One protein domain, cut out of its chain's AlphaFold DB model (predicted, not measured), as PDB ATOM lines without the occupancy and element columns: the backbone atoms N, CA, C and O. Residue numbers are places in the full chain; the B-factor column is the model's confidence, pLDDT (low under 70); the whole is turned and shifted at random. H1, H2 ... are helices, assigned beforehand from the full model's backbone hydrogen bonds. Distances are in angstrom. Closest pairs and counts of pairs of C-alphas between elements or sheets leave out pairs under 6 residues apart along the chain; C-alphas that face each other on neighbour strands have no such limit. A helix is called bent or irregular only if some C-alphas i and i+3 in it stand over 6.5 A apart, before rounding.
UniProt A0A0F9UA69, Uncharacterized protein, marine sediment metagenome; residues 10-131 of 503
ATOM      1  N   ASP A  10     158.753 123.135 207.331       55.72
ATOM      2  CA  ASP A  10     160.204 123.162 207.135       55.72
ATOM      3  C   ASP A  10     160.767 124.592 207.207       55.72
ATOM      4  O   ASP A  10     161.728 124.847 207.925       55.72
ATOM      5  N   GLU A  11     160.107 125.577 206.584       59.84
ATOM      6  CA  GLU A  11     160.589 126.969 206.588       59.84
ATOM      7  C   GLU A  11     160.556 127.626 207.976       59.84
ATOM      8  O   GLU A  11     161.451 128.400 208.330       59.84
ATOM      9  N   LEU A  12     159.518 127.356 208.776       65.75
ATOM     10  CA  LEU A  12     159.405 127.917 210.122       65.75
ATOM     11  C   LEU A  12     160.385 127.232 211.079       65.75
ATOM     12  O   LEU A  12     160.997 127.911 211.904       65.75
ATOM     13  N   GLU A  13     160.528 125.911 210.976       67.38
ATOM     14  CA  GLU A  13     161.468 125.131 211.779       67.38
ATOM     15  C   GLU A  13     162.917 125.534 211.480       67.38
ATOM     16  O   GLU A  13     163.664 125.837 212.412       67.38
ATOM     17  N   ASP A  14     163.286 125.672 210.207       72.62
ATOM     18  CA  ASP A  14     164.617 126.121 209.784       72.62
ATOM     19  C   ASP A  14     164.919 127.547 210.249       72.62
ATOM     20  O   ASP A  14     165.996 127.838 210.782       72.62
ATOM     21  N   MET A  15     163.949 128.453 210.109       75.88
ATOM     22  CA  MET A  15     164.086 129.834 210.564       75.88
ATOM     23  C   MET A  15     164.305 129.902 212.081       75.88
ATOM     24  O   MET A  15     165.148 130.657 212.573       75.88
ATOM     25  N   LEU A  16     163.548 129.108 212.831       78.31
ATOM     26  CA  LEU A  16     163.572 129.100 214.285       78.31
ATOM     27  C   LEU A  16     164.856 128.444 214.808       78.31
ATOM     28  O   LEU A  16     165.511 129.013 215.683       78.31
ATOM     29  N   ASN A  17     165.283 127.335 214.201       80.19
ATOM     30  CA  ASN A  17     166.580 126.716 214.465       80.19
ATOM     31  C   ASN A  17     167.728 127.692 214.181       80.19
ATOM     32  O   ASN A  17     168.612 127.846 215.022       80.19
ATOM     33  N   SER A  18     167.671 128.450 213.079       84.81
ATOM     34  CA  SER A  18     168.680 129.470 212.767       84.81
ATOM     35  C   SER A  18     168.775 130.557 213.845       84.81
ATOM     36  O   SER A  18     169.875 130.942 214.254       84.81
ATOM     37  N   TYR A  19     167.644 131.058 214.357       84.94
ATOM     38  CA  TYR A  19     167.663 132.051 215.437       84.94
ATOM     39  C   TYR A  19     168.161 131.476 216.765       84.94
ATOM     40  O   TYR A  19     168.885 132.165 217.486       84.94
ATOM     41  N   LEU A  20     167.821 130.224 217.079       85.25
ATOM     42  CA  LEU A  20     168.321 129.540 218.272       85.25
ATOM     43  C   LEU A  20     169.826 129.277 218.198       85.25
ATOM     44  O   LEU A  20     170.523 129.455 219.196       85.25
ATOM     45  N   GLU A  21     170.352 128.919 217.029       88.75
ATOM     46  CA  GLU A  21     171.793 128.771 216.814       88.75
ATOM     47  C   GLU A  21     172.528 130.102 216.971       88.75
ATOM     48  O   GLU A  21     173.529 130.170 217.688       88.75
ATOM     49  N   LYS A  22     171.998 131.180 216.375       89.75
ATOM     50  CA  LYS A  22     172.537 132.538 216.556       89.75
ATOM     51  C   LYS A  22     172.533 132.941 218.026       89.75
ATOM     52  O   LYS A  22     173.552 133.400 218.535       89.75
ATOM     53  N   PHE A  23     171.424 132.716 218.729       92.50
ATOM     54  CA  PHE A  23     171.338 132.985 220.161       92.50
ATOM     55  C   PHE A  23     172.355 132.170 220.965       92.50
ATOM     56  O   PHE A  23     173.042 132.714 221.827       92.50
ATOM     57  N   HIS A  24     172.483 130.875 220.679       91.00
ATOM     58  CA  HIS A  24     173.434 130.013 221.369       91.00
ATOM     59  C   HIS A  24     174.873 130.500 221.157       91.00
ATOM     60  O   HIS A  24     175.652 130.520 222.108       91.00
ATOM     61  N   ALA A  25     175.236 130.914 219.941       91.31
ATOM     62  CA  ALA A  25     176.548 131.493 219.663       91.31
ATOM     63  C   ALA A  25     176.787 132.773 220.485       91.31
ATOM     64  O   ALA A  25     177.818 132.898 221.146       91.31
ATOM     65  N   GLU A  26     175.806 133.676 220.516       92.19
ATOM     66  CA  GLU A  26     175.852 134.907 221.316       92.19
ATOM     67  C   GLU A  26     175.975 134.620 222.825       92.19
ATOM     68  O   GLU A  26     176.729 135.290 223.534       92.19
ATOM     69  N   PHE A  27     175.309 133.577 223.327       93.62
ATOM     70  CA  PHE A  27     175.419 133.156 224.723       93.62
ATOM     71  C   PHE A  27     176.812 132.636 225.082       93.62
ATOM     72  O   PHE A  27     177.358 133.024 226.117       93.62
ATOM     73  N   GLU A  28     177.422 131.803 224.238       92.19
ATOM     74  CA  GLU A  28     178.782 131.309 224.488       92.19
ATOM     75  C   GLU A  28     179.810 132.449 224.468       92.19
ATOM     76  O   GLU A  28     180.679 132.508 225.343       92.19
ATOM     77  N   LEU A  29     179.679 133.389 223.525       90.50
ATOM     78  CA  LEU A  29     180.537 134.573 223.449       90.50
ATOM     79  C   LEU A  29     180.396 135.456 224.696       90.50
ATOM     80  O   LEU A  29     181.399 135.852 225.295       90.50
ATOM     81  N   TYR A  30     179.165 135.694 225.149       91.38
ATOM     82  CA  TYR A  30     178.898 136.431 226.382       91.38
ATOM     83  C   TYR A  30     179.532 135.756 227.610       91.38
ATOM     84  O   TYR A  30     180.197 136.420 228.404       91.38
ATOM     85  N   LEU A  31     179.389 134.432 227.760       90.25
ATOM     86  CA  LEU A  31     179.981 133.682 228.876       90.25
ATOM     87  C   LEU A  31     181.513 133.752 228.906       90.25
ATOM     88  O   LEU A  31     182.106 133.689 229.986       90.25
ATOM     89  N   GLN A  32     182.160 133.842 227.745       88.56
ATOM     90  CA  GLN A  32     183.602 134.064 227.663       88.56
ATOM     91  C   GLN A  32     183.943 135.493 228.093       88.56
ATOM     92  O   GLN A  32     184.742 135.679 229.010       88.56
ATOM     93  N   ALA A  33     183.260 136.490 227.526       86.75
ATOM     94  CA  ALA A  33     183.505 137.897 227.817       86.75
ATOM     95  C   ALA A  33     183.365 138.228 229.315       86.75
ATOM     96  O   ALA A  33     184.218 138.910 229.885       86.75
ATOM     97  N   ILE A  34     182.334 137.709 229.996       85.50
ATOM     98  CA  ILE A  34     182.094 138.035 231.413       85.50
ATOM     99  C   ILE A  34     183.141 137.465 232.382       85.50
ATOM    100  O   ILE A  34     183.385 138.053 233.440       85.50
ATOM    101  N   LYS A  35     183.797 136.348 232.034       83.12
ATOM    102  CA  LYS A  35     184.862 135.752 232.866       83.12
ATOM    103  C   LYS A  35     186.081 136.656 232.977       83.12
ATOM    104  O   LYS A  35     186.759 136.654 234.014       83.12
ATOM    105  N   ASP A  36     186.293 137.447 231.934       79.31
ATOM    106  CA  ASP A  36     187.494 138.227 231.682       79.31
ATOM    107  C   ASP A  36     187.319 139.731 231.943       79.31
ATOM    108  O   ASP A  36     188.231 140.533 231.706       79.31
ATOM    109  N   ILE A  37     186.178 140.127 232.519       82.00
ATOM    110  CA  ILE A  37     185.929 141.500 232.965       82.00
ATOM    111  C   ILE A  37     186.981 141.906 234.004       82.00
ATOM    112  O   ILE A  37     187.085 141.334 235.092       82.00
ATOM    113  N   ARG A  38     187.744 142.959 233.689       76.25
ATOM    114  CA  ARG A  38     188.823 143.473 234.553       76.25
ATOM    115  C   ARG A  38     188.311 144.209 235.797       76.25
ATOM    116  O   ARG A  38     189.013 144.271 236.804       76.25
ATOM    117  N   PHE A  39     187.093 144.748 235.755       77.12
ATOM    118  CA  PHE A  39     186.505 145.491 236.869       77.12
ATOM    119  C   PHE A  39     185.884 144.543 237.890       77.12
ATOM    120  O   PHE A  39     184.869 143.900 237.639       77.12
ATOM    121  N   LEU A  40     186.493 144.486 239.075       74.19
ATOM    122  CA  LEU A  40     186.106 143.594 240.172       74.19
ATOM    123  C   LEU A  40     184.646 143.740 240.621       74.19
ATOM    124  O   LEU A  40     184.066 142.759 241.079       74.19
ATOM    125  N   GLU A  41     184.067 144.938 240.533       76.94
ATOM    126  CA  GLU A  41     182.680 145.201 240.940       76.94
ATOM    127  C   GLU A  41     181.693 144.557 239.962       76.94
ATOM    128  O   GLU A  41     180.912 143.702 240.367       76.94
ATOM    129  N   VAL A  42     181.836 144.845 238.666       76.81
ATOM    130  CA  VAL A  42     181.027 144.242 237.593       76.81
ATOM    131  C   VAL A  42     181.244 142.727 237.519       76.81
ATOM    132  O   VAL A  42     180.292 141.953 237.438       76.81
ATOM    133  N   ARG A  43     182.498 142.269 237.634       79.06
ATOM    134  CA  ARG A  43     182.837 140.839 237.617       79.06
ATOM    135  C   ARG A  43     182.159 140.072 238.753       79.06
ATOM    136  O   ARG A  43     181.764 138.933 238.554       79.06
ATOM    137  N   ARG A  44     182.020 140.661 239.945       78.69
ATOM    138  CA  ARG A  44     181.335 140.001 241.072       78.69
ATOM    139  C   ARG A  44     179.845 139.803 240.828       78.69
ATOM    140  O   ARG A  44     179.289 138.861 241.379       78.69
ATOM    141  N   GLU A  45     179.223 140.689 240.064       79.56
ATOM    142  CA  GLU A  45     177.793 140.626 239.768       79.56
ATOM    143  C   GLU A  45     177.497 139.712 238.574       79.56
ATOM    144  O   GLU A  45     176.506 138.988 238.602       79.56
ATOM    145  N   LEU A  46     178.369 139.704 237.559       82.31
ATOM    146  CA  LEU A  46     178.108 139.018 236.290       82.31
ATOM    147  C   LEU A  46     178.812 137.668 236.122       82.31
ATOM    148  O   LEU A  46     178.325 136.840 235.359       82.31
ATOM    149  N   ASN A  47     179.939 137.410 236.795       82.62
ATOM    150  CA  ASN A  47     180.738 136.192 236.590       82.62
ATOM    151  C   ASN A  47     180.164 134.977 237.342       82.62
ATOM    152  O   ASN A  47     180.824 134.375 238.194       82.62
ATOM    153  N   LEU A  48     178.911 134.648 237.041       83.44
ATOM    154  CA  LEU A  48     178.242 133.445 237.510       83.44
ATOM    155  C   LEU A  48     178.608 132.253 236.606       83.44
ATOM    156  O   LEU A  48     178.758 132.418 235.391       83.44
ATOM    157  N   PRO A  49     178.744 131.033 237.160       87.69
ATOM    158  CA  PRO A  49     178.889 129.823 236.360       87.69
ATOM    159  C   PRO A  49     177.720 129.644 235.381       87.69
ATOM    160  O   PRO A  49     176.576 129.949 235.714       87.69
ATOM    161  N   ARG A  50     177.995 129.064 234.200       89.69
ATOM    162  CA  ARG A  50     176.986 128.749 233.166       89.69
ATOM    163  C   ARG A  50     175.736 128.102 233.763       89.69
ATOM    164  O   ARG A  50     174.628 128.563 233.509       89.69
ATOM    165  N   ASP A  51     175.923 127.057 234.562       87.75
ATOM    166  CA  ASP A  51     174.815 126.281 235.120       87.75
ATOM    167  C   ASP A  51     173.990 127.081 236.132       87.75
ATOM    168  O   ASP A  51     172.785 126.866 236.236       87.75
ATOM    169  N   GLU A  52     174.598 128.036 236.844       87.44
ATOM    170  CA  GLU A  52     173.861 128.929 237.741       87.44
ATOM    171  C   GLU A  52     172.993 129.909 236.952       87.44
ATOM    172  O   GLU A  52     171.813 130.046 237.272       87.44
ATOM    173  N   ILE A  53     173.540 130.513 235.888       87.69
ATOM    174  CA  ILE A  53     172.787 131.406 234.996       87.69
ATOM    175  C   ILE A  53     171.609 130.647 234.380       87.69
ATOM    176  O   ILE A  53     170.469 131.089 234.481       87.69
ATOM    177  N   LEU A  54     171.857 129.475 233.789       88.31
ATOM    178  CA  LEU A  54     170.801 128.679 233.155       88.31
ATOM    179  C   LEU A  54     169.727 128.247 234.154       88.31
ATOM    180  O   LEU A  54     168.535 128.337 233.854       88.31
ATOM    181  N   LYS A  55     170.128 127.855 235.367       86.06
ATOM    182  CA  LYS A  55     169.196 127.480 236.430       86.06
ATOM    183  C   LYS A  55     168.285 128.636 236.848       86.06
ATOM    184  O   LYS A  55     167.124 128.378 237.157       86.06
ATOM    185  N   THR A  56     168.760 129.887 236.833       85.88
ATOM    186  CA  THR A  56     167.924 131.069 237.117       85.88
ATOM    187  C   THR A  56     166.727 131.180 236.172       85.88
ATOM    188  O   THR A  56     165.659 131.608 236.604       85.88
ATOM    189  N   PHE A  57     166.875 130.730 234.924       85.25
ATOM    190  CA  PHE A  57     165.831 130.779 233.895       85.25
ATOM    191  C   PHE A  57     165.190 129.409 233.616       85.25
ATOM    192  O   PHE A  57     164.518 129.238 232.609       85.25
ATOM    193  N   SER A  58     165.380 128.416 234.495       85.88
ATOM    194  CA  SER A  58     164.868 127.041 234.314       85.88
ATOM    195  C   SER A  58     165.364 126.325 233.042       85.88
ATOM    196  O   SER A  58     164.744 125.369 232.555       85.88
ATOM    197  N   LEU A  59     166.523 126.744 232.526       85.88
ATOM    198  CA  LEU A  59     167.162 126.217 231.322       85.88
ATOM    199  C   LEU A  59     168.268 125.198 231.646       85.88
ATOM    200  O   LEU A  59     168.800 125.121 232.750       85.88
ATOM    201  N   THR A  60     168.631 124.410 230.633       88.12
ATOM    202  CA  THR A  60     169.826 123.551 230.594       88.12
ATOM    203  C   THR A  60     170.481 123.694 229.219       88.12
ATOM    204  O   THR A  60     169.837 124.176 228.288       88.12
ATOM    205  N   SER A  61     171.717 123.217 229.042       85.50
ATOM    206  CA  SER A  61     172.375 123.217 227.723       85.50
ATOM    207  C   SER A  61     171.559 122.513 226.636       85.50
ATOM    208  O   SER A  61     171.595 122.932 225.486       85.50
ATOM    209  N   LYS A  62     170.786 121.480 226.998       81.50
ATOM    210  CA  LYS A  62     169.878 120.808 226.063       81.50
ATOM    211  C   LYS A  62     168.661 121.679 225.732       81.50
ATOM    212  O   LYS A  62     168.323 121.817 224.566       81.50
ATOM    213  N   LYS A  63     168.042 122.295 226.748       85.00
ATOM    214  CA  LYS A  63     166.847 123.149 226.583       85.00
ATOM    215  C   LYS A  63     167.124 124.432 225.797       85.00
ATOM    216  O   LYS A  63     166.234 124.927 225.128       85.00
ATOM    217  N   LEU A  64     168.354 124.947 225.838       83.19
ATOM    218  CA  LEU A  64     168.770 126.119 225.054       83.19
ATOM    219  C   LEU A  64     168.606 125.943 223.538       83.19
ATOM    220  O   LEU A  64     168.549 126.930 222.817       83.19
ATOM    221  N   ARG A  65     168.583 124.695 223.062       81.94
ATOM    222  CA  ARG A  65     168.436 124.352 221.642       81.94
ATOM    223  C   ARG A  65     167.033 123.868 221.296       81.94
ATOM    224  O   ARG A  65     166.805 123.445 220.174       81.94
ATOM    225  N   ASP A  66     166.127 123.862 222.266       78.19
ATOM    226  CA  ASP A  66     164.786 123.331 222.094       78.19
ATOM    227  C   ASP A  66     163.800 124.498 221.890       78.19
ATOM    228  O   ASP A  66     163.625 125.314 222.804       78.19
ATOM    229  N   PRO A  67     163.139 124.578 220.715       79.69
ATOM    230  CA  PRO A  67     162.119 125.578 220.396       79.69
ATOM    231  C   PRO A  67     161.049 125.755 221.468       79.69
ATOM    232  O   PRO A  67     160.556 126.864 221.676       79.69
ATOM    233  N   PHE A  68     160.700 124.693 222.198       77.00
ATOM    234  CA  PHE A  68     159.694 124.784 223.248       77.00
ATOM    235  C   PHE A  68     160.111 125.709 224.388       77.00
ATOM    236  O   PHE A  68     159.233 126.210 225.080       77.00
ATOM    237  N   TYR A  69     161.395 125.989 224.584       83.00
ATOM    238  CA  TYR A  69     161.873 126.869 225.652       83.00
ATOM    239  C   TYR A  69     162.166 128.295 225.173       83.00
ATOM    240  O   TYR A  69     162.851 129.044 225.864       83.00
ATOM    241  N   ILE A  70     161.638 128.702 224.009       83.94
ATOM    242  CA  ILE A  70     161.739 130.087 223.518       83.94
ATOM    243  C   ILE A  70     161.339 131.138 224.571       83.94
ATOM    244  O   ILE A  70     162.085 132.108 224.704       83.94
ATOM    245  N   PRO A  71     160.246 130.985 225.349       83.44
ATOM    246  CA  PRO A  71     159.895 131.967 226.379       83.44
ATOM    247  C   PRO A  71     161.004 132.170 227.422       83.44
ATOM    248  O   PRO A  71     161.358 133.298 227.768       83.44
ATOM    249  N   GLU A  72     161.605 131.082 227.897       87.94
ATOM    250  CA  GLU A  72     162.710 131.105 228.854       87.94
ATOM    251  C   GLU A  72     164.013 131.624 228.214       87.94
ATOM    252  O   GLU A  72     164.758 132.388 228.833       87.94
ATOM    253  N   ILE A  73     164.268 131.268 226.952       88.38
ATOM    254  CA  ILE A  73     165.403 131.755 226.154       88.38
ATOM    255  C   ILE A  73     165.318 133.271 225.945       88.38
ATOM    256  O   ILE A  73     166.326 133.963 226.082       88.38
ATOM    257  N   ILE A  74     164.124 133.811 225.694       88.94
ATOM    258  CA  ILE A  74     163.881 135.254 225.589       88.94
ATOM    259  C   ILE A  74     164.245 135.959 226.895       88.94
ATOM    260  O   ILE A  74     164.908 136.994 226.862       88.94
ATOM    261  N   GLN A  75     163.871 135.405 228.052       91.00
ATOM    262  CA  GLN A  75     164.233 135.996 229.347       91.00
ATOM    263  C   GLN A  75     165.753 136.037 229.550       91.00
ATOM    264  O   GLN A  75     166.288 137.062 229.980       91.00
ATOM    265  N   LEU A  76     166.455 134.959 229.188       93.75
ATOM    266  CA  LEU A  76     167.915 134.911 229.227       93.75
ATOM    267  C   LEU A  76     168.547 135.923 228.253       93.75
ATOM    268  O   LEU A  76     169.475 136.640 228.630       93.75
ATOM    269  N   ALA A  77     168.025 136.034 227.031       92.56
ATOM    270  CA  ALA A  77     168.481 137.003 226.037       92.56
ATOM    271  C   ALA A  77     168.281 138.453 226.509       92.56
ATOM    272  O   ALA A  77     169.197 139.268 226.384       92.56
ATOM    273  N   TYR A  78     167.134 138.773 227.122       92.25
ATOM    274  CA  TYR A  78     166.895 140.073 227.756       92.25
ATOM    275  C   TYR A  78     167.905 140.344 228.868       92.25
ATOM    276  O   TYR A  78     168.499 141.418 228.888       92.25
ATOM    277  N   TYR A  79     168.149 139.375 229.752       93.06
ATOM    278  CA  TYR A  79     169.144 139.506 230.816       93.06
ATOM    279  C   TYR A  79     170.542 139.830 230.266       93.06
ATOM    280  O   TYR A  79     171.174 140.786 230.711       93.06
ATOM    281  N   MET A  80     171.011 139.092 229.257       93.56
ATOM    282  CA  MET A  80     172.308 139.351 228.619       93.56
ATOM    283  C   MET A  80     172.362 140.727 227.948       93.56
ATOM    284  O   MET A  80     173.342 141.457 228.105       93.56
ATOM    285  N   LYS A  81     171.304 141.094 227.218       93.94
ATOM    286  CA  LYS A  81     171.174 142.383 226.530       93.94
ATOM    287  C   LYS A  81     171.245 143.543 227.526       93.94
ATOM    288  O   LYS A  81     172.018 144.475 227.332       93.94
ATOM    289  N   GLU A  82     170.474 143.465 228.607       91.00
ATOM    290  CA  GLU A  82     170.480 144.468 229.673       91.00
ATOM    291  C   GLU A  82     171.847 144.554 230.354       91.00
ATOM    292  O   GLU A  82     172.329 145.654 230.603       91.00
ATOM    293  N   ASN A  83     172.533 143.435 230.595       89.88
ATOM    294  CA  ASN A  83     173.877 143.493 231.169       89.88
ATOM    295  C   ASN A  83     174.871 144.186 230.231       89.88
ATOM    296  O   ASN A  83     175.693 144.983 230.682       89.88
ATOM    297  N   ASN A  84     174.775 143.911 228.929       87.00
ATOM    298  CA  ASN A  84     175.617 144.542 227.921       87.00
ATOM    299  C   ASN A  84     175.426 146.067 227.862       87.00
ATOM    300  O   ASN A  84     176.412 146.775 227.694       87.00
ATOM    301  N   PHE A  85     174.204 146.578 228.047       86.94
ATOM    302  CA  PHE A  85     173.943 148.024 228.031       86.94
ATOM    303  C   PHE A  85     174.156 148.711 229.385       86.94
ATOM    304  O   PHE A  85     174.637 149.839 229.433       86.94
ATOM    305  N   ASN A  86     173.819 148.050 230.494       86.50
ATOM    306  CA  ASN A  86     173.834 148.682 231.816       86.50
ATOM    307  C   ASN A  86     175.239 148.770 232.421       86.50
ATOM    308  O   ASN A  86     175.526 149.707 233.167       86.50
ATOM    309  N   TYR A  87     176.117 147.808 232.120       83.56
ATOM    310  CA  TYR A  87     177.456 147.750 232.715       83.56
ATOM    311  C   TYR A  87     178.570 148.265 231.800       83.56
ATOM    312  O   TYR A  87     179.669 148.532 232.293       83.56
ATOM    313  N   PHE A  88     178.316 148.419 230.497       83.25
ATOM    314  CA  PHE A  88     179.355 148.723 229.516       83.25
ATOM    315  C   PHE A  88     178.970 149.900 228.618       83.25
ATOM    316  O   PHE A  88     177.857 149.994 228.116       83.25
ATOM    317  N   GLN A  89     179.920 150.811 228.402       79.19
ATOM    318  CA  GLN A  89     179.771 151.938 227.480       79.19
ATOM    319  C   GLN A  89     179.909 151.484 226.018       79.19
ATOM    320  O   GLN A  89     180.490 150.437 225.735       79.19
ATOM    321  N   ASN A  90     179.434 152.308 225.080       74.44
ATOM    322  CA  ASN A  90     179.206 151.945 223.671       74.44
ATOM    323  C   ASN A  90     180.436 151.461 222.876       74.44
ATOM    324  O   ASN A  90     180.284 150.918 221.788       74.44
ATOM    325  N   TYR A  91     181.645 151.660 223.396       75.06
ATOM    326  CA  TYR A  91     182.920 151.297 222.765       75.06
ATOM    327  C   TYR A  91     183.699 150.242 223.559       75.06
ATOM    328  O   TYR A  91     184.877 149.990 223.292       75.06
ATOM    329  N   TRP A  92     183.080 149.641 224.574       80.00
ATOM    330  CA  TRP A  92     183.772 148.702 225.436       80.00
ATOM    331  C   TRP A  92     183.886 147.330 224.773       80.00
ATOM    332  O   TRP A  92     182.895 146.656 224.490       80.00
ATOM    333  N   ASN A  93     185.134 146.909 224.576       83.75
ATOM    334  CA  ASN A  93     185.487 145.610 224.037       83.75
ATOM    335  C   ASN A  93     186.204 144.740 225.087       83.75
ATOM    336  O   ASN A  93     187.153 145.195 225.732       83.75
ATOM    337  N   THR A  94     185.769 143.489 225.238       83.62
ATOM    338  CA  THR A  94     186.436 142.472 226.061       83.62
ATOM    339  C   THR A  94     186.881 141.318 225.161       83.62
ATOM    340  O   THR A  94     186.068 140.497 224.759       83.62
ATOM    341  N   TYR A  95     188.175 141.258 224.825       78.56
ATOM    342  CA  TYR A  95     188.771 140.198 223.986       78.56
ATOM    343  C   TYR A  95     188.059 139.949 222.642       78.56
ATOM    344  O   TYR A  95     187.853 138.815 222.229       78.56
ATOM    345  N   GLY A  96     187.689 141.017 221.940       79.56
ATOM    346  CA  GLY A  96     186.973 140.942 220.665       79.56
ATOM    347  C   GLY A  96     185.452 140.988 220.815       79.56
ATOM    348  O   GLY A  96     184.770 141.225 219.824       79.56
ATOM    349  N   TYR A  97     184.918 140.853 222.032       87.12
ATOM    350  CA  TYR A  97     183.494 141.006 222.317       87.12
ATOM    351  C   TYR A  97     183.141 142.480 222.551       87.12
ATOM    352  O   TYR A  97     183.403 143.036 223.622       87.12
ATOM    353  N   ASN A  98     182.544 143.130 221.552       90.44
ATOM    354  CA  ASN A  98     182.007 144.483 221.683       90.44
ATOM    355  C   ASN A  98     180.634 144.441 222.370       90.44
ATOM    356  O   ASN A  98     179.626 144.112 221.746       90.44
ATOM    357  N   HIS A  99     180.588 144.786 223.658       89.31
ATOM    358  CA  HIS A  99     179.387 144.613 224.478       89.31
ATOM    359  C   HIS A  99     178.154 145.295 223.885       89.31
ATOM    360  O   HIS A  99     177.079 144.699 223.846       89.31
ATOM    361  N   HIS A 100     178.309 146.511 223.368       89.44
ATOM    362  CA  HIS A 100     177.187 147.276 222.839       89.44
ATOM    363  C   HIS A 100     176.682 146.720 221.498       89.44
ATOM    364  O   HIS A 100     175.477 146.673 221.258       89.44
ATOM    365  N   GLU A 101     177.590 146.241 220.644       91.06
ATOM    366  CA  GLU A 101     177.243 145.570 219.385       91.06
ATOM    367  C   GLU A 101     176.486 144.263 219.637       91.06
ATOM    368  O   GLU A 101     175.411 144.048 219.081       91.06
ATOM    369  N   HIS A 102     176.988 143.420 220.541       90.56
ATOM    370  CA  HIS A 102     176.311 142.182 220.920       90.56
ATOM    371  C   HIS A 102     174.979 142.444 221.644       90.56
ATOM    372  O   HIS A 102     174.015 141.702 221.465       90.56
ATOM    373  N   GLY A 103     174.868 143.547 222.395       90.81
ATOM    374  CA  GLY A 103     173.591 144.041 222.915       90.81
ATOM    375  C   GLY A 103     172.563 144.297 221.805       90.81
ATOM    376  O   GLY A 103     171.409 143.887 221.929       90.81
ATOM    377  N   TYR A 104     172.967 144.906 220.687       91.81
ATOM    378  CA  TYR A 104     172.078 145.091 219.535       91.81
ATOM    379  C   TYR A 104     171.761 143.787 218.800       91.81
ATOM    380  O   TYR A 104     170.599 143.568 218.471       91.81
ATOM    381  N   ARG A 105     172.727 142.879 218.621       90.56
ATOM    382  CA  ARG A 105     172.456 141.554 218.027       90.56
ATOM    383  C   ARG A 105     171.428 140.764 218.838       90.56
ATOM    384  O   ARG A 105     170.504 140.180 218.278       90.56
ATOM    385  N   LEU A 106     171.529 140.799 220.169       90.56
ATOM    386  CA  LEU A 106     170.527 140.199 221.054       90.56
ATOM    387  C   LEU A 106     169.164 140.879 220.914       90.56
ATOM    388  O   LEU A 106     168.144 140.194 220.933       90.56
ATOM    389  N   LYS A 107     169.126 142.206 220.744       89.75
ATOM    390  CA  LYS A 107     167.884 142.940 220.465       89.75
ATOM    391  C   LYS A 107     167.228 142.462 219.163       89.75
ATOM    392  O   LYS A 107     166.032 142.199 219.172       89.75
ATOM    393  N   GLU A 108     167.994 142.284 218.090       90.25
ATOM    394  CA  GLU A 108     167.480 141.760 216.814       90.25
ATOM    395  C   GLU A 108     166.927 140.334 216.958       90.25
ATOM    396  O   GLU A 108     165.838 140.037 216.469       90.25
ATOM    397  N   ILE A 109     167.635 139.456 217.676       88.38
ATOM    398  CA  ILE A 109     167.159 138.094 217.972       88.38
ATOM    399  C   ILE A 109     165.841 138.145 218.761       88.38
ATOM    400  O   ILE A 109     164.894 137.429 218.433       88.38
ATOM    401  N   LEU A 110     165.755 139.010 219.775       88.56
ATOM    402  CA  LEU A 110     164.551 139.190 220.588       88.56
ATOM    403  C   LEU A 110     163.357 139.662 219.751       88.56
ATOM    404  O   LEU A 110     162.277 139.095 219.881       88.56
ATOM    405  N   GLU A 111     163.548 140.636 218.857       89.38
ATOM    406  CA  GLU A 111     162.493 141.133 217.961       89.38
ATOM    407  C   GLU A 111     161.908 140.025 217.070       89.38
ATOM    408  O   GLU A 111     160.723 140.062 216.732       89.38
ATOM    409  N   LYS A 112     162.709 139.008 216.721       87.44
ATOM    410  CA  LYS A 112     162.268 137.852 215.924       87.44
ATOM    411  C   LYS A 112     161.633 136.743 216.763       87.44
ATOM    412  O   LYS A 112     160.645 136.153 216.330       87.44
ATOM    413  N   LEU A 113     162.169 136.458 217.950       83.69
ATOM    414  CA  LEU A 113     161.669 135.382 218.817       83.69
ATOM    415  C   LEU A 113     160.410 135.777 219.601       83.69
ATOM    416  O   LEU A 113     159.561 134.929 219.869       83.69
ATOM    417  N   GLN A 114     160.253 137.051 219.962       85.06
ATOM    418  CA  GLN A 114     159.164 137.508 220.828       85.06
ATOM    419  C   GLN A 114     157.756 137.243 220.254       85.06
ATOM    420  O   GLN A 114     156.935 136.691 220.989       85.06
ATOM    421  N   PRO A 115     157.475 137.481 218.955       81.44
ATOM    422  CA  PRO A 115     156.195 137.100 218.345       81.44
ATOM    423  C   PRO A 115     155.936 135.583 218.315       81.44
ATOM    424  O   PRO A 115     154.793 135.146 218.187       81.44
ATOM    425  N   LEU A 116     156.990 134.762 218.396       77.06
ATOM    426  CA  LEU A 116     156.889 133.300 218.412       77.06
ATOM    427  C   LEU A 116     156.627 132.768 219.825       77.06
ATOM    428  O   LEU A 116     155.960 131.747 219.971       77.06
ATOM    429  N   SER A 117     157.084 133.483 220.856       78.62
ATOM    430  CA  SER A 117     156.850 133.138 222.262       78.62
ATOM    431  C   SER A 117     155.367 132.978 222.572       78.62
ATOM    432  O   SER A 117     154.963 131.952 223.107       78.62
ATOM    433  N   GLU A 118     154.547 133.957 222.181       73.81
ATOM    434  CA  GLU A 118     153.099 133.930 222.422       73.81
ATOM    435  C   GLU A 118     152.439 132.737 221.716       73.81
ATOM    436  O   GLU A 118     151.597 132.048 222.296       73.81
ATOM    437  N   LYS A 119     152.868 132.427 220.485       73.19
ATOM    438  CA  LYS A 119     152.373 131.266 219.726       73.19
ATOM    439  C   LYS A 119     152.749 129.948 220.397       73.19
ATOM    440  O   LYS A 119     151.922 129.042 220.454       73.19
ATOM    441  N   ILE A 120     153.969 129.839 220.919       69.62
ATOM    442  CA  ILE A 120     154.456 128.643 221.615       69.62
ATOM    443  C   ILE A 120     153.755 128.474 222.962       69.62
ATOM    444  O   ILE A 120     153.358 127.360 223.289       69.62
ATOM    445  N   GLU A 121     153.554 129.546 223.727       69.81
ATOM    446  CA  GLU A 121     152.780 129.490 224.972       69.81
ATOM    447  C   GLU A 121     151.325 129.101 224.715       69.81
ATOM    448  O   GLU A 121     150.809 128.201 225.376       69.81
ATOM    449  N   THR A 122     150.694 129.685 223.694       68.75
ATOM    450  CA  THR A 122     149.334 129.311 223.281       68.75
ATOM    451  C   THR A 122     149.274 127.849 222.843       68.75
ATOM    452  O   THR A 122     148.370 127.118 223.234       68.75
ATOM    453  N   PHE A 123     150.263 127.382 222.075       67.75
ATOM    454  CA  PHE A 123     150.356 125.985 221.662       67.75
ATOM    455  C   PHE A 123     150.550 125.037 222.857       67.75
ATOM    456  O   PHE A 123     149.905 123.991 222.925       67.75
ATOM    457  N   LYS A 124     151.413 125.395 223.815       60.88
ATOM    458  CA  LYS A 124     151.632 124.638 225.056       60.88
ATOM    459  C   LYS A 124     150.348 124.534 225.879       60.88
ATOM    460  O   LYS A 124     150.023 123.435 226.325       60.88
ATOM    461  N   ALA A 125     149.640 125.650 226.055       64.19
ATOM    462  CA  ALA A 125     148.376 125.715 226.782       64.19
ATOM    463  C   ALA A 125     147.304 124.866 226.094       64.19
ATOM    464  O   ALA A 125     146.755 123.965 226.719       64.19
ATOM    465  N   LYS A 126     147.111 125.052 224.783       65.06
ATOM    466  CA  LYS A 126     146.144 124.284 223.994       65.06
ATOM    467  C   LYS A 126     146.428 122.785 224.030       65.06
ATOM    468  O   LYS A 126     145.536 121.996 224.277       65.06
ATOM    469  N   LYS A 127     147.683 122.367 223.856       64.69
ATOM    470  CA  LYS A 127     148.042 120.942 223.915       64.69
ATOM    471  C   LYS A 127     147.830 120.346 225.309       64.69
ATOM    472  O   LYS A 127     147.543 119.157 225.423       64.69
ATOM    473  N   LEU A 128     148.017 121.139 226.365       55.16
ATOM    474  CA  LEU A 128     147.696 120.727 227.726       55.16
ATOM    475  C   LEU A 128     146.181 120.591 227.905       55.16
ATOM    476  O   LEU A 128     145.747 119.568 228.417       55.16
ATOM    477  N   GLU A 129     145.395 121.564 227.447       59.00
ATOM    478  CA  GLU A 129     143.929 121.504 227.438       59.00
ATOM    479  C   GLU A 129     143.425 120.293 226.649       59.00
ATOM    480  O   GLU A 129     142.684 119.496 227.206       59.00
ATOM    481  N   ASP A 130     143.925 120.059 225.434       62.81
ATOM    482  CA  ASP A 130     143.578 118.903 224.599       62.81
ATOM    483  C   ASP A 130     143.919 117.573 225.300       62.81
ATOM    484  O   ASP A 130     143.165 116.601 225.228       62.81
ATOM    485  N   LEU A 131     145.063 117.501 225.996       55.47
ATOM    486  CA  LEU A 131     145.451 116.325 226.782       55.47
ATOM    487  C   LEU A 131     144.542 116.122 227.995       55.47
ATOM    488  O   LEU A 131     144.205 114.981 228.306       55.47
TER     489      LEU A 131
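Overview. This is residues 10 to 131 of the 503 residues of an uncharacterized protein of marine sediment metagenome (UniProt A0A0F9UA69). Three helical parts, H1, H4 and H5a, lie side by side as a bundle, their centres making a triangle, and the short helices H2 and H3 follow one another along one side of it as the chain comes back from the end of H1. At one end of the bundle the last helix, H5, bends and goes on as the arm H5b, whose residues 125 to 131 stick out and lengthen the whole. The printed part has 122 residues with five named helices in the order H1, H2, H3, H4, H5 and no named strand, and its class is all helix. It is compact, with a radius of gyration of the C-alphas of 15.5 A, yet elongated in outline, with spans of 52 by 27 by 20 A.

Along the chain. H1, residues 10 to 35, begins at C-alpha 10 at (160.204, 123.162, 207.135) and is 37.8 A long from first to last C-alpha. H2 holds residues 40 to 46 and is 10.0 A long, and H3 holds residues 50 to 56 and is 10.2 A long. H4, residues 67 to 87, runs 29.6 A, from C-alpha 67 at (162.119, 125.578, 220.396). It is irregular, with C-alphas 68 and 71 lying 7.8 A apart, and it has a kink of 37 degrees near residue 74. H5, residues 99 to 131, was assigned as one helix by its hydrogen bonds but is bent, with C-alphas 112 and 115 lying 6.6 A apart. Its arm H5a, residues 99 to 112, is 20.3 A long; its arm H5b, residues 115 to 131, is 24.9 A long and ends at C-alpha 131 at (145.451, 116.325, 226.782).

Arrangement. H1, H4 and H5a form a bundle, helices set side by side. H1 and H4 touch, with Leu 16 and Pro 67 the closest C-alphas at 7.2 A, and run the same way at a steep tilt of 37 degrees, only just past shallow. With its residues 19 to 26 alone H1 touches H5a; the closest C-alphas, those of Tyr 19 and Ile 109, are 6.6 A apart, and the two run opposite ways at a shallow tilt of 23 degrees. H4 and H5a are a helical hairpin; they touch, with the C-alphas of Lys 81 and Gly 103 closest at 4.7 A, and run opposite ways at a shallow tilt of 30 degrees. H1 and H2 are a helical hairpin too, but only just touch, with 3 pairs of C-alphas within 8 A, the closest being Ile 34 and Leu 46 at 6.4 A. H3 is close to H4 but not clearly touching, the closest C-alphas being those of Leu 54 and Leu 76 at 7.9 A, and their lines are about perpendicular at 74 degrees. H5b stands at a steep tilt of 48 degrees to H5a. It touches H4 with residues 116 to 121 alone, the closest C-alphas being those of Pro 71 and Ser 117 at 5.3 A, and is apart from H1, H2 and H3. Each O i to N i+4 pair is within hydrogen-bond range in H2, H3 and H5a, against 21 of 22 in H1, 15 of 17 in H4 and 12 of 13 in H5b.

Size, cuts and confidence. The C-alphas farthest apart, those of Arg 38 and Asp 130, are 52.4 A from each other. The printed part has no cut. The links H1 to H2 and H2 to H3 are tight, H3 to H4 is short, and H4 to H5 is long, with 11 residues; near its end, residues 93 to 94 pair with residues 97 to 98, antiparallel. Residues 125 to 131, which belong to H5, stand free. The mean pLDDT of the printed part is 82.3, and residues 10 to 13 and 120 to 131 of the model are under 70.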